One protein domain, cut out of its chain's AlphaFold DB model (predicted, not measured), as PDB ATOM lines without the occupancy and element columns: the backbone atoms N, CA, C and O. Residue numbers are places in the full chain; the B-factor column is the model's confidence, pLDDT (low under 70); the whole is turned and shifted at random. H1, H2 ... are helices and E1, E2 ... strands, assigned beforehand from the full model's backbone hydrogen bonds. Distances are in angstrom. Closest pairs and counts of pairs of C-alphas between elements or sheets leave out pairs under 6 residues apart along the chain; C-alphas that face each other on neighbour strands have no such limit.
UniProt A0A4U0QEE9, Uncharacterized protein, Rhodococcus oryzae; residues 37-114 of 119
ATOM      1  N   THR A  37     122.202 195.722 101.013       89.12
ATOM      2  CA  THR A  37     123.561 195.234 101.285       89.12
ATOM      3  C   THR A  37     123.884 195.448 102.758       89.12
ATOM      4  O   THR A  37     123.712 196.553 103.257       89.12
ATOM      5  N   LEU A  38     124.347 194.421 103.473       87.62
ATOM      6  CA  LEU A  38     124.732 194.563 104.882       87.62
ATOM      7  C   LEU A  38     125.949 195.494 105.017       87.62
ATOM      8  O   LEU A  38     126.931 195.341 104.288       87.62
ATOM      9  N   LEU A  39     125.887 196.439 105.955       85.75
ATOM     10  CA  LEU A  39     127.002 197.331 106.273       85.75
ATOM     11  C   LEU A  39     127.923 196.662 107.302       85.75
ATOM     12  O   LEU A  39     127.469 196.178 108.333       85.75
ATOM     13  N   VAL A  40     129.225 196.625 107.008       74.94
ATOM     14  CA  VAL A  40     130.246 195.953 107.842       74.94
ATOM     15  C   VAL A  40     130.549 196.740 109.128       74.94
ATOM     16  O   VAL A  40     131.027 196.174 110.107       74.94
ATOM     17  N   ASP A  41     130.283 198.045 109.116       66.81
ATOM     18  CA  ASP A  41     130.574 199.019 110.173       66.81
ATOM     19  C   ASP A  41     129.353 199.400 111.028       66.81
ATOM     20  O   ASP A  41     129.510 199.994 112.098       66.81
ATOM     21  N   GLY A  42     128.144 199.059 110.580       58.69
ATOM     22  CA  GLY A  42     126.926 199.168 111.376       58.69
ATOM     23  C   GLY A  42     126.785 197.989 112.337       58.69
ATOM     24  O   GLY A  42     127.447 196.960 112.195       58.69
ATOM     25  N   SER A  43     125.896 198.088 113.332       63.31
ATOM     26  CA  SER A  43     125.487 196.864 114.040       63.31
ATOM     27  C   SER A  43     124.930 195.868 113.007       63.31
ATOM     28  O   SER A  43     124.481 196.294 111.947       63.31
ATOM     29  N   HIS A  44     124.923 194.557 113.289       66.00
ATOM     30  CA  HIS A  44     124.448 193.494 112.370       66.00
ATOM     31  C   HIS A  44     123.028 193.703 111.775       66.00
ATOM     32  O   HIS A  44     122.561 192.905 110.969       66.00
ATOM     33  N   SER A  45     122.356 194.771 112.184       80.50
ATOM     34  CA  SER A  45     121.036 195.249 111.817       80.50
ATOM     35  C   SER A  45     121.042 196.447 110.854       80.50
ATOM     36  O   SER A  45     119.979 197.018 110.620       80.50
ATOM     37  N   GLU A  46     122.187 196.903 110.339       89.31
ATOM     38  CA  GLU A  46     122.272 198.063 109.436       89.31
ATOM     39  C   GLU A  46     122.615 197.657 107.996       89.31
ATOM     40  O   GLU A  46     123.547 196.897 107.738       89.31
ATOM     41  N   TYR A  47     121.869 198.208 107.041       90.50
ATOM     42  CA  TYR A  47     121.979 197.890 105.624       90.50
ATOM     43  C   TYR A  47     122.038 199.157 104.779       90.50
ATOM     44  O   TYR A  47     121.394 200.162 105.080       90.50
ATOM     45  N   GLN A  48     122.771 199.098 103.677       91.06
ATOM     46  CA  GLN A  48     122.682 200.060 102.595       91.06
ATOM     47  C   GLN A  48     121.547 199.659 101.653       91.06
ATOM     48  O   GLN A  48     121.457 198.503 101.235       91.06
ATOM     49  N   VAL A  49     120.692 200.619 101.304       92.00
ATOM     50  CA  VAL A  49     119.672 200.417 100.271       92.00
ATOM     51  C   VAL A  49     120.345 200.456  98.905       92.00
ATOM     52  O   VAL A  49     121.062 201.410  98.600       92.00
ATOM     53  N   ASN A  50     120.121 199.426  98.087       92.19
ATOM     54  CA  ASN A  50     120.629 199.371  96.720       92.19
ATOM     55  C   ASN A  50     119.575 199.983  95.788       92.19
ATOM     56  O   ASN A  50     118.549 199.341  95.554       92.19
ATOM     57  N   PRO A  51     119.783 201.201  95.263       92.00
ATOM     58  CA  PRO A  51     118.775 201.847  94.442       92.00
ATOM     59  C   PRO A  51     118.673 201.194  93.065       92.00
ATOM     60  O   PRO A  51     119.636 200.617  92.552       92.00
ATOM     61  N   VAL A  52     117.512 201.355  92.443       91.62
ATOM     62  CA  VAL A  52     117.352 201.173  90.999       91.62
ATOM     63  C   VAL A  52     118.216 202.203  90.265       91.62
ATOM     64  O   VAL A  52     118.053 203.406  90.474       91.62
ATOM     65  N   LEU A  53     119.123 201.743  89.401       90.69
ATOM     66  CA  LEU A  53     119.998 202.606  88.595       90.69
ATOM     67  C   LEU A  53     119.773 202.436  87.091       90.69
ATOM     68  O   LEU A  53     120.111 203.325  86.311       90.69
ATOM     69  N   THR A  54     119.225 201.296  86.680       91.44
ATOM     70  CA  THR A  54     119.072 200.911  85.275       91.44
ATOM     71  C   THR A  54     117.678 200.360  84.994       91.44
ATOM     72  O   THR A  54     116.944 199.989  85.905       91.44
ATOM     73  N   GLU A  55     117.310 200.278  83.716       88.81
ATOM     74  CA  GLU A  55     116.073 199.603  83.301       88.81
ATOM     75  C   GLU A  55     116.085 198.114  83.676       88.81
ATOM     76  O   GLU A  55     115.062 197.568  84.075       88.81
ATOM     77  N   ASP A  56     117.253 197.471  83.639       87.75
ATOM     78  CA  ASP A  56     117.404 196.083  84.078       87.75
ATOM     79  C   ASP A  56     117.083 195.919  85.572       87.75
ATOM     80  O   ASP A  56     116.383 194.983  85.954       87.75
ATOM     81  N   ASP A  57     117.493 196.878  86.412       89.38
ATOM     82  CA  ASP A  57     117.116 196.882  87.827       89.38
ATOM     83  C   ASP A  57     115.596 196.955  88.008       89.38
ATOM     84  O   ASP A  57     115.055 196.251  88.862       89.38
ATOM     85  N   VAL A  58     114.912 197.773  87.200       88.81
ATOM     86  CA  VAL A  58     113.446 197.872  87.215       88.81
ATOM     87  C   VAL A  58     112.832 196.530  86.834       88.81
ATOM     88  O   VAL A  58     111.985 196.014  87.544       88.81
ATOM     89  N   LEU A  59     113.262 195.923  85.733       87.75
ATOM     90  CA  LEU A  59     112.584 194.743  85.199       87.75
ATOM     91  C   LEU A  59     112.888 193.453  85.977       87.75
ATOM     92  O   LEU A  59     112.046 192.551  86.002       87.75
ATOM     93  N   ASN A  60     114.066 193.364  86.602       84.56
ATOM     94  CA  ASN A  60     114.635 192.091  87.052       84.56
ATOM     95  C   ASN A  60     115.054 192.045  88.535       84.56
ATOM     96  O   ASN A  60     115.486 190.991  89.014       84.56
ATOM     97  N   THR A  61     114.936 193.136  89.299       86.81
ATOM     98  CA  THR A  61     115.406 193.184  90.700       86.81
ATOM     99  C   THR A  61     114.351 193.729  91.650       86.81
ATOM    100  O   THR A  61     113.552 194.565  91.264       86.81
ATOM    101  N   ASN A  62     114.363 193.318  92.921       86.75
ATOM    102  CA  ASN A  62     113.411 193.825  93.922       86.75
ATOM    103  C   ASN A  62     113.870 195.139  94.588       86.75
ATOM    104  O   ASN A  62     113.662 195.343  95.781       86.75
ATOM    105  N   LYS A  63     114.596 195.986  93.853       90.69
ATOM    106  CA  LYS A  63     115.135 197.252  94.367       90.69
ATOM    107  C   LYS A  63     114.073 198.348  94.338       90.69
ATOM    108  O   LYS A  63     113.223 198.377  93.451       90.69
ATOM    109  N   ASP A  64     114.188 199.291  95.263       92.06
ATOM    110  CA  ASP A  64     113.346 200.484  95.314       92.06
ATOM    111  C   ASP A  64     114.052 201.697  94.685       92.06
ATOM    112  O   ASP A  64     115.284 201.768  94.589       92.06
ATOM    113  N   PHE A  65     113.264 202.689  94.278       92.44
ATOM    114  CA  PHE A  65     113.781 203.988  93.868       92.44
ATOM    115  C   PHE A  65     114.117 204.819  95.103       92.44
ATOM    116  O   PHE A  65     113.313 204.927  96.024       92.44
ATOM    117  N   THR A  66     115.273 205.471  95.110       91.31
ATOM    118  CA  THR A  66     115.651 206.410  96.173       91.31
ATOM    119  C   THR A  66     115.763 207.811  95.597       91.31
ATOM    120  O   THR A  66     116.452 208.005  94.596       91.31
ATOM    121  N   SER A  67     115.141 208.804  96.235       81.12
ATOM    122  CA  SER A  67     115.247 210.200  95.785       81.12
ATOM    123  C   SER A  67     116.627 210.823  96.030       81.12
ATOM    124  O   SER A  67     116.976 211.818  95.398       81.12
ATOM    125  N   VAL A  68     117.406 210.255  96.952       84.19
ATOM    126  CA  VAL A  68     118.702 210.774  97.405       84.19
ATOM    127  C   VAL A  68     119.714 209.640  97.582       84.19
ATOM    128  O   VAL A  68     119.321 208.513  97.889       84.19
ATOM    129  N   PRO A  69     121.019 209.902  97.404       83.38
ATOM    130  CA  PRO A  69     122.055 208.906  97.654       83.38
ATOM    131  C   PRO A  69     122.262 208.665  99.158       83.38
ATOM    132  O   PRO A  69     121.994 209.531  99.990       83.38
ATOM    133  N   GLY A  70     122.810 207.497  99.503       86.31
ATOM    134  CA  GLY A  70     123.248 207.193 100.872       86.31
ATOM    135  C   GLY A  70     122.137 206.771 101.838       86.31
ATOM    136  O   GLY A  70     122.316 206.881 103.051       86.31
ATOM    137  N   VAL A  71     121.006 206.286 101.321       92.00
ATOM    138  CA  VAL A  71     119.923 205.730 102.143       92.00
ATOM    139  C   VAL A  71     120.392 204.460 102.849       92.00
ATOM    140  O   VAL A  71     120.968 203.549 102.244       92.00
ATOM    141  N   ARG A  72     120.106 204.397 104.145       91.75
ATOM    142  CA  ARG A  72     120.356 203.252 105.012       91.75
ATOM    143  C   ARG A  72     119.040 202.711 105.549       91.75
ATOM    144  O   ARG A  72     118.052 203.433 105.673       91.75
ATOM    145  N   ALA A  73     119.043 201.431 105.874       90.56
ATOM    146  CA  ALA A  73     117.930 200.745 106.495       90.56
ATOM    147  C   ALA A  73     118.405 200.073 107.782       90.56
ATOM    148  O   ALA A  73     119.425 199.386 107.799       90.56
ATOM    149  N   HIS A  74     117.649 200.262 108.858       89.19
ATOM    150  CA  HIS A  74     117.818 199.511 110.092       89.19
ATOM    151  C   HIS A  74     116.771 198.399 110.164       89.19
ATOM    152  O   HIS A  74     115.589 198.666 109.938       89.19
ATOM    153  N   SER A  75     117.180 197.177 110.502       84.31
ATOM    154  CA  SER A  75     116.283 196.040 110.700       84.31
ATOM    155  C   SER A  75     116.588 195.280 111.982       84.31
ATOM    156  O   SER A  75     117.719 194.876 112.223       84.31
ATOM    157  N   ILE A  76     115.558 195.032 112.786       69.94
ATOM    158  CA  ILE A  76     115.683 194.279 114.044       69.94
ATOM    159  C   ILE A  76     115.587 192.761 113.793       69.94
ATOM    160  O   ILE A  76     116.155 191.973 114.543       69.94
ATOM    161  N   ASP A  77     114.897 192.342 112.729       73.31
ATOM    162  CA  ASP A  77     114.490 190.953 112.469       73.31
ATOM    163  C   ASP A  77     114.740 190.480 111.020       73.31
ATOM    164  O   ASP A  77     114.337 189.380 110.638       73.31
ATOM    165  N   GLY A  78     115.379 191.314 110.194       69.06
ATOM    166  CA  GLY A  78     115.613 191.068 108.769       69.06
ATOM    167  C   GLY A  78     114.362 191.174 107.892       69.06
ATOM    168  O   GLY A  78     114.429 190.855 106.704       69.06
ATOM    169  N   ARG A  79     113.213 191.580 108.451       75.94
ATOM    170  CA  ARG A  79     111.926 191.670 107.738       75.94
ATOM    171  C   ARG A  79     111.375 193.083 107.733       75.94
ATOM    172  O   ARG A  79     110.880 193.546 106.711       75.94
ATOM    173  N   ASN A  80     111.464 193.756 108.872       82.25
ATOM    174  CA  ASN A  80     111.024 195.127 109.034       82.25
ATOM    175  C   ASN A  80     112.218 196.058 108.875       82.25
ATOM    176  O   ASN A  80     113.240 195.882 109.539       82.25
ATOM    177  N   PHE A  81     112.077 197.051 108.004       86.94
ATOM    178  CA  PHE A  81     113.133 198.004 107.690       86.94
ATOM    179  C   PHE A  81     112.657 199.421 108.007       86.94
ATOM    180  O   PHE A  81     111.602 199.851 107.547       86.94
ATOM    181  N   SER A  82     113.439 200.143 108.806       88.88
ATOM    182  CA  SER A  82     113.283 201.581 109.038       88.88
ATOM    183  C   SER A  82     114.334 202.327 108.232       88.88
ATOM    184  O   SER A  82     115.531 202.113 108.432       88.88
ATOM    185  N   PHE A  83     113.897 203.188 107.317       91.19
ATOM    186  CA  PHE A  83     114.783 203.898 106.398       91.19
ATOM    187  C   PHE A  83     115.214 205.245 106.972       91.19
ATOM    188  O   PHE A  83     114.425 205.961 107.590       91.19
ATOM    189  N   TYR A  84     116.472 205.605 106.748       91.06
ATOM    190  CA  TYR A  84     117.011 206.905 107.118       91.06
ATOM    191  C   TYR A  84     118.206 207.274 106.243       91.06
ATOM    192  O   TYR A  84     118.810 206.433 105.579       91.06
ATOM    193  N   ARG A  85     118.596 208.541 106.302       90.31
ATOM    194  CA  ARG A  85     119.884 209.026 105.798       90.31
ATOM    195  C   ARG A  85     120.616 209.803 106.878       90.31
ATOM    196  O   ARG A  85     120.008 210.258 107.847       90.31
ATOM    197  N   LEU A  86     121.921 209.955 106.703       87.69
ATOM    198  CA  LEU A  86     122.747 210.776 107.582       87.69
ATOM    199  C   LEU A  86     122.922 212.167 106.973       87.69
ATOM    200  O   LEU A  86     123.327 212.294 105.819       87.69
ATOM    201  N   VAL A  87     122.615 213.198 107.757       86.00
ATOM    202  CA  VAL A  87     122.784 214.614 107.402       86.00
ATOM    203  C   VAL A  87     123.518 215.276 108.546       86.00
ATOM    204  O   VAL A  87     122.997 215.310 109.654       86.00
ATOM    205  N   ASP A  88     124.750 215.719 108.306       87.19
ATOM    206  CA  ASP A  88     125.600 216.334 109.336       87.19
ATOM    207  C   ASP A  88     125.718 215.486 110.623       87.19
ATOM    208  O   ASP A  88     125.764 215.995 111.739       87.19
ATOM    209  N   GLY A  89     125.732 214.156 110.469       83.56
ATOM    210  CA  GLY A  89     125.785 213.192 111.575       83.56
ATOM    211  C   GLY A  89     124.437 212.878 112.239       83.56
ATOM    212  O   GLY A  89     124.360 211.927 113.013       83.56
ATOM    213  N   ALA A  90     123.366 213.603 111.910       85.56
ATOM    214  CA  ALA A  90     122.014 213.328 112.385       85.56
ATOM    215  C   ALA A  90     121.279 212.331 111.473       85.56
ATOM    216  O   ALA A  90     121.434 212.352 110.249       85.56
ATOM    217  N   ARG A  91     120.445 211.465 112.064       87.69
ATOM    218  CA  ARG A  91     119.571 210.543 111.323       87.69
ATOM    219  C   ARG A  91     118.287 211.263 110.923       87.69
ATOM    220  O   ARG A  91     117.511 211.675 111.779       87.69
ATOM    221  N   ILE A  92     118.052 211.378 109.622       87.75
ATOM    222  CA  ILE A  92     116.801 211.897 109.068       87.75
ATOM    223  C   ILE A  92     115.975 210.725 108.564       87.75
ATOM    224  O   ILE A  92     116.458 209.924 107.763       87.75
ATOM    225  N   GLY A  93     114.741 210.621 109.053       88.88
ATOM    226  CA  GLY A  93     113.823 209.558 108.675       88.88
ATOM    227  C   GLY A  93     113.437 209.585 107.219       88.88
ATOM    228  O   GLY A  93     113.291 210.649 106.626       88.88
ATOM    229  N   MET A  94     113.204 208.402 106.670       91.00
ATOM    230  CA  MET A  94     112.699 208.223 105.321       91.00
ATOM    231  C   MET A  94     111.536 207.235 105.326       91.00
ATOM    232  O   MET A  94     111.439 206.358 106.186       91.00
ATOM    233  N   VAL A  95     110.637 207.392 104.362       89.69
ATOM    234  CA  VAL A  95     109.454 206.547 104.189       89.69
ATOM    235  C   VAL A  95     109.432 205.964 102.786       89.69
ATOM    236  O   VAL A  95     109.760 206.644 101.814       89.69
ATOM    237  N   ARG A  96     109.017 204.700 102.684       90.19
ATOM    238  CA  ARG A  96     108.706 204.048 101.412       90.19
ATOM    239  C   ARG A  96     107.243 204.322 101.080       90.19
ATOM    240  O   ARG A  96     106.354 203.898 101.815       90.19
ATOM    241  N   ILE A  97     107.003 205.040  99.992       88.56
ATOM    242  CA  ILE A  97     105.670 205.386  99.488       88.56
ATOM    243  C   ILE A  97     105.497 204.872  98.059       88.56
ATOM    244  O   ILE A  97     106.488 204.587  97.396       88.56
ATOM    245  N   ASN A  98     104.247 204.826  97.586       81.19
ATOM    246  CA  ASN A  98     103.870 204.557  96.192       81.19
ATOM    247  C   ASN A  98     104.524 203.304  95.597       81.19
ATOM    248  O   ASN A  98     105.621 203.359  95.051       81.19
ATOM    249  N   GLU A  99     103.814 202.183  95.660       85.88
ATOM    250  CA  GLU A  99     104.282 200.921  95.098       85.88
ATOM    251  C   GLU A  99     103.785 200.738  93.659       85.88
ATOM    252  O   GLU A  99     102.584 200.816  93.390       85.88
ATOM    253  N   VAL A 100     104.712 200.498  92.730       87.75
ATOM    254  CA  VAL A 100     104.434 200.153  91.333       87.75
ATOM    255  C   VAL A 100     104.833 198.705  91.110       87.75
ATOM    256  O   VAL A 100     106.013 198.367  91.175       87.75
ATOM    257  N   CYS A 101     103.851 197.857  90.822       89.75
ATOM    258  CA  CYS A 101     104.076 196.452  90.513       89.75
ATOM    259  C   CYS A 101     104.117 196.230  89.003       89.75
ATOM    260  O   CYS A 101     103.181 196.582  88.281       89.75
ATOM    261  N   LEU A 102     105.203 195.632  88.527       86.50
ATOM    262  CA  LEU A 102     105.356 195.237  87.135       86.50
ATOM    263  C   LEU A 102     104.587 193.940  86.846       86.50
ATOM    264  O   LEU A 102     104.369 193.131  87.750       86.50
ATOM    265  N   PRO A 103     104.241 193.666  85.574       85.50
ATOM    266  CA  PRO A 103     103.622 192.399  85.173       85.50
ATOM    267  C   PRO A 103     104.461 191.157  85.509       85.50
ATOM    268  O   PRO A 103     103.928 190.054  85.569       85.50
ATOM    269  N   THR A 104     105.766 191.332  85.735       82.56
ATOM    270  CA  THR A 104     106.689 190.287  86.200       82.56
ATOM    271  C   THR A 104     106.436 189.864  87.652       82.56
ATOM    272  O   THR A 104     106.958 188.839  88.082       82.56
ATOM    273  N   GLY A 105     105.628 190.621  88.405       82.31
ATOM    274  CA  GLY A 105     105.297 190.370  89.809       82.31
ATOM    275  C   GLY A 105     106.222 191.064  90.813       82.31
ATOM    276  O   GLY A 105     106.038 190.892  92.015       82.31
ATOM    277  N   VAL A 106     107.201 191.842  90.344       86.12
ATOM    278  CA  VAL A 106     108.097 192.642  91.191       86.12
ATOM    279  C   VAL A 106     107.473 194.009  91.460       86.12
ATOM    280  O   VAL A 106     106.900 194.612  90.552       86.12
ATOM    281  N   CYS A 107     107.579 194.492  92.698       87.69
ATOM    282  CA  CYS A 107     106.986 195.753  93.123       87.69
ATOM    283  C   CYS A 107     108.042 196.718  93.661       87.69
ATOM    284  O   CYS A 107     108.802 196.381  94.564       87.69
ATOM    285  N   HIS A 108     108.036 197.943  93.141       90.25
ATOM    286  CA  HIS A 108     109.020 198.972  93.456       90.25
ATOM    287  C   HIS A 108     108.346 200.127  94.178       90.25
ATOM    288  O   HIS A 108     107.363 200.688  93.694       90.25
ATOM    289  N   GLY A 109     108.882 200.491  95.331       91.75
ATOM    290  CA  GLY A 109     108.506 201.682  96.070       91.75
ATOM    291  C   GLY A 109     109.440 202.841  95.762       91.75
ATOM    292  O   GLY A 109     110.540 202.664  95.233       91.75
ATOM    293  N   VAL A 110     109.014 204.038  96.147       92.31
ATOM    294  CA  VAL A 110     109.864 205.228  96.166       92.31
ATOM    295  C   VAL A 110     110.166 205.583  97.615       92.31
ATOM    296  O   VAL A 110     109.262 205.847  98.407       92.31
ATOM    297  N   ILE A 111     111.447 205.594  97.970       91.75
ATOM    298  CA  ILE A 111     111.933 206.005  99.284       91.75
ATOM    299  C   ILE A 111     112.256 207.496  99.237       91.75
ATOM    300  O   ILE A 111     113.108 207.940  98.460       91.75
ATOM    301  N   VAL A 112     111.568 208.261 100.081       89.88
ATOM    302  CA  VAL A 112     111.683 209.721 100.186       89.88
ATOM    303  C   VAL A 112     111.886 210.149 101.633       89.88
ATOM    304  O   VAL A 112     111.599 209.389 102.559       89.88
ATOM    305  N   ASP A 113     112.365 211.374 101.833       85.75
ATOM    306  CA  ASP A 113     112.471 211.960 103.167       85.75
ATOM    307  C   ASP A 113     111.107 211.990 103.860       85.75
ATOM    308  O   ASP A 113     110.089 212.387 103.286       85.75
ATOM    309  N   SER A 114     111.101 211.570 105.120       77.56
ATOM    310  CA  SER A 114     109.951 211.705 105.995       77.56
ATOM    311  C   SER A 114     109.889 213.141 106.513       77.56
ATOM    312  O   SER A 114     110.908 213.667 106.962       77.56
TER     313      SER A 114
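Overview. This is residues 37 to 114 of the 119 residues of an uncharacterized protein of Rhodococcus oryzae (UniProt A0A4U0QEE9). One strongly twisted sheet of five strands curls like part of a barrel and is left open, with the small helix H1 off one end, near the turn from E4 to E5. The long strand E4 and the turns at its two ends make the longest axis. The printed part has 78 residues, under half of them in named elements, in the order E1, H1, E2, E3, E4, E5; it is mostly strand. The antiparallel sheet runs E1, E2, E3, E4, E5; the whole is compact, with a radius of gyration of the C-alphas of 12.8 A, and spans 39 by 22 by 20 A.

Along the chain. Find C-alpha 90 at (122.014, 213.328, 112.385); from there E4 runs 32.9 A to residue 101. E5 takes residues 107 to 113, 19.8 A, ending at (112.471, 211.960, 103.167). E3 is residues 82 to 87, 16.2 A; E2 is 72 to 74, 6.8 A. E1, residues 46 to 49, 9.8 A, begins at (122.272, 198.063, 109.436). H1 is residues 55 to 60, 8.5 A.

Arrangement. E2 to E5 form a meander, each strand the antiparallel neighbour of the one before, in three hairpins. Look for N 72 and O 84 at 2.8 A between E2 and E3, N 92 and O 85 at 2.9 A between E3 and E4, and N 97 and O 110 at 2.9 A between E4 and E5. Edge strand E1 is antiparallel to E2, with N 47 and O 73 at 2.8 A. Residues 65 to 66 pair in parallel with 110 to 111 of E5. H1 is only just not on the sheet, with 4 pairs of C-alphas within 10 A; the closest C-alphas of H1 and E5, Val 58 and His 108, are 7.7 A apart. In H1 every O i to N i+4 pair is within hydrogen-bond range.

Size, cuts and confidence. The C-alphas farthest apart, Asp 88 and Pro 103, are 40.5 A apart. The printed part has no cut, and the link from H1 to E2 is long. Look for pLDDT under 70 at residues 41 to 44, 76 and 78.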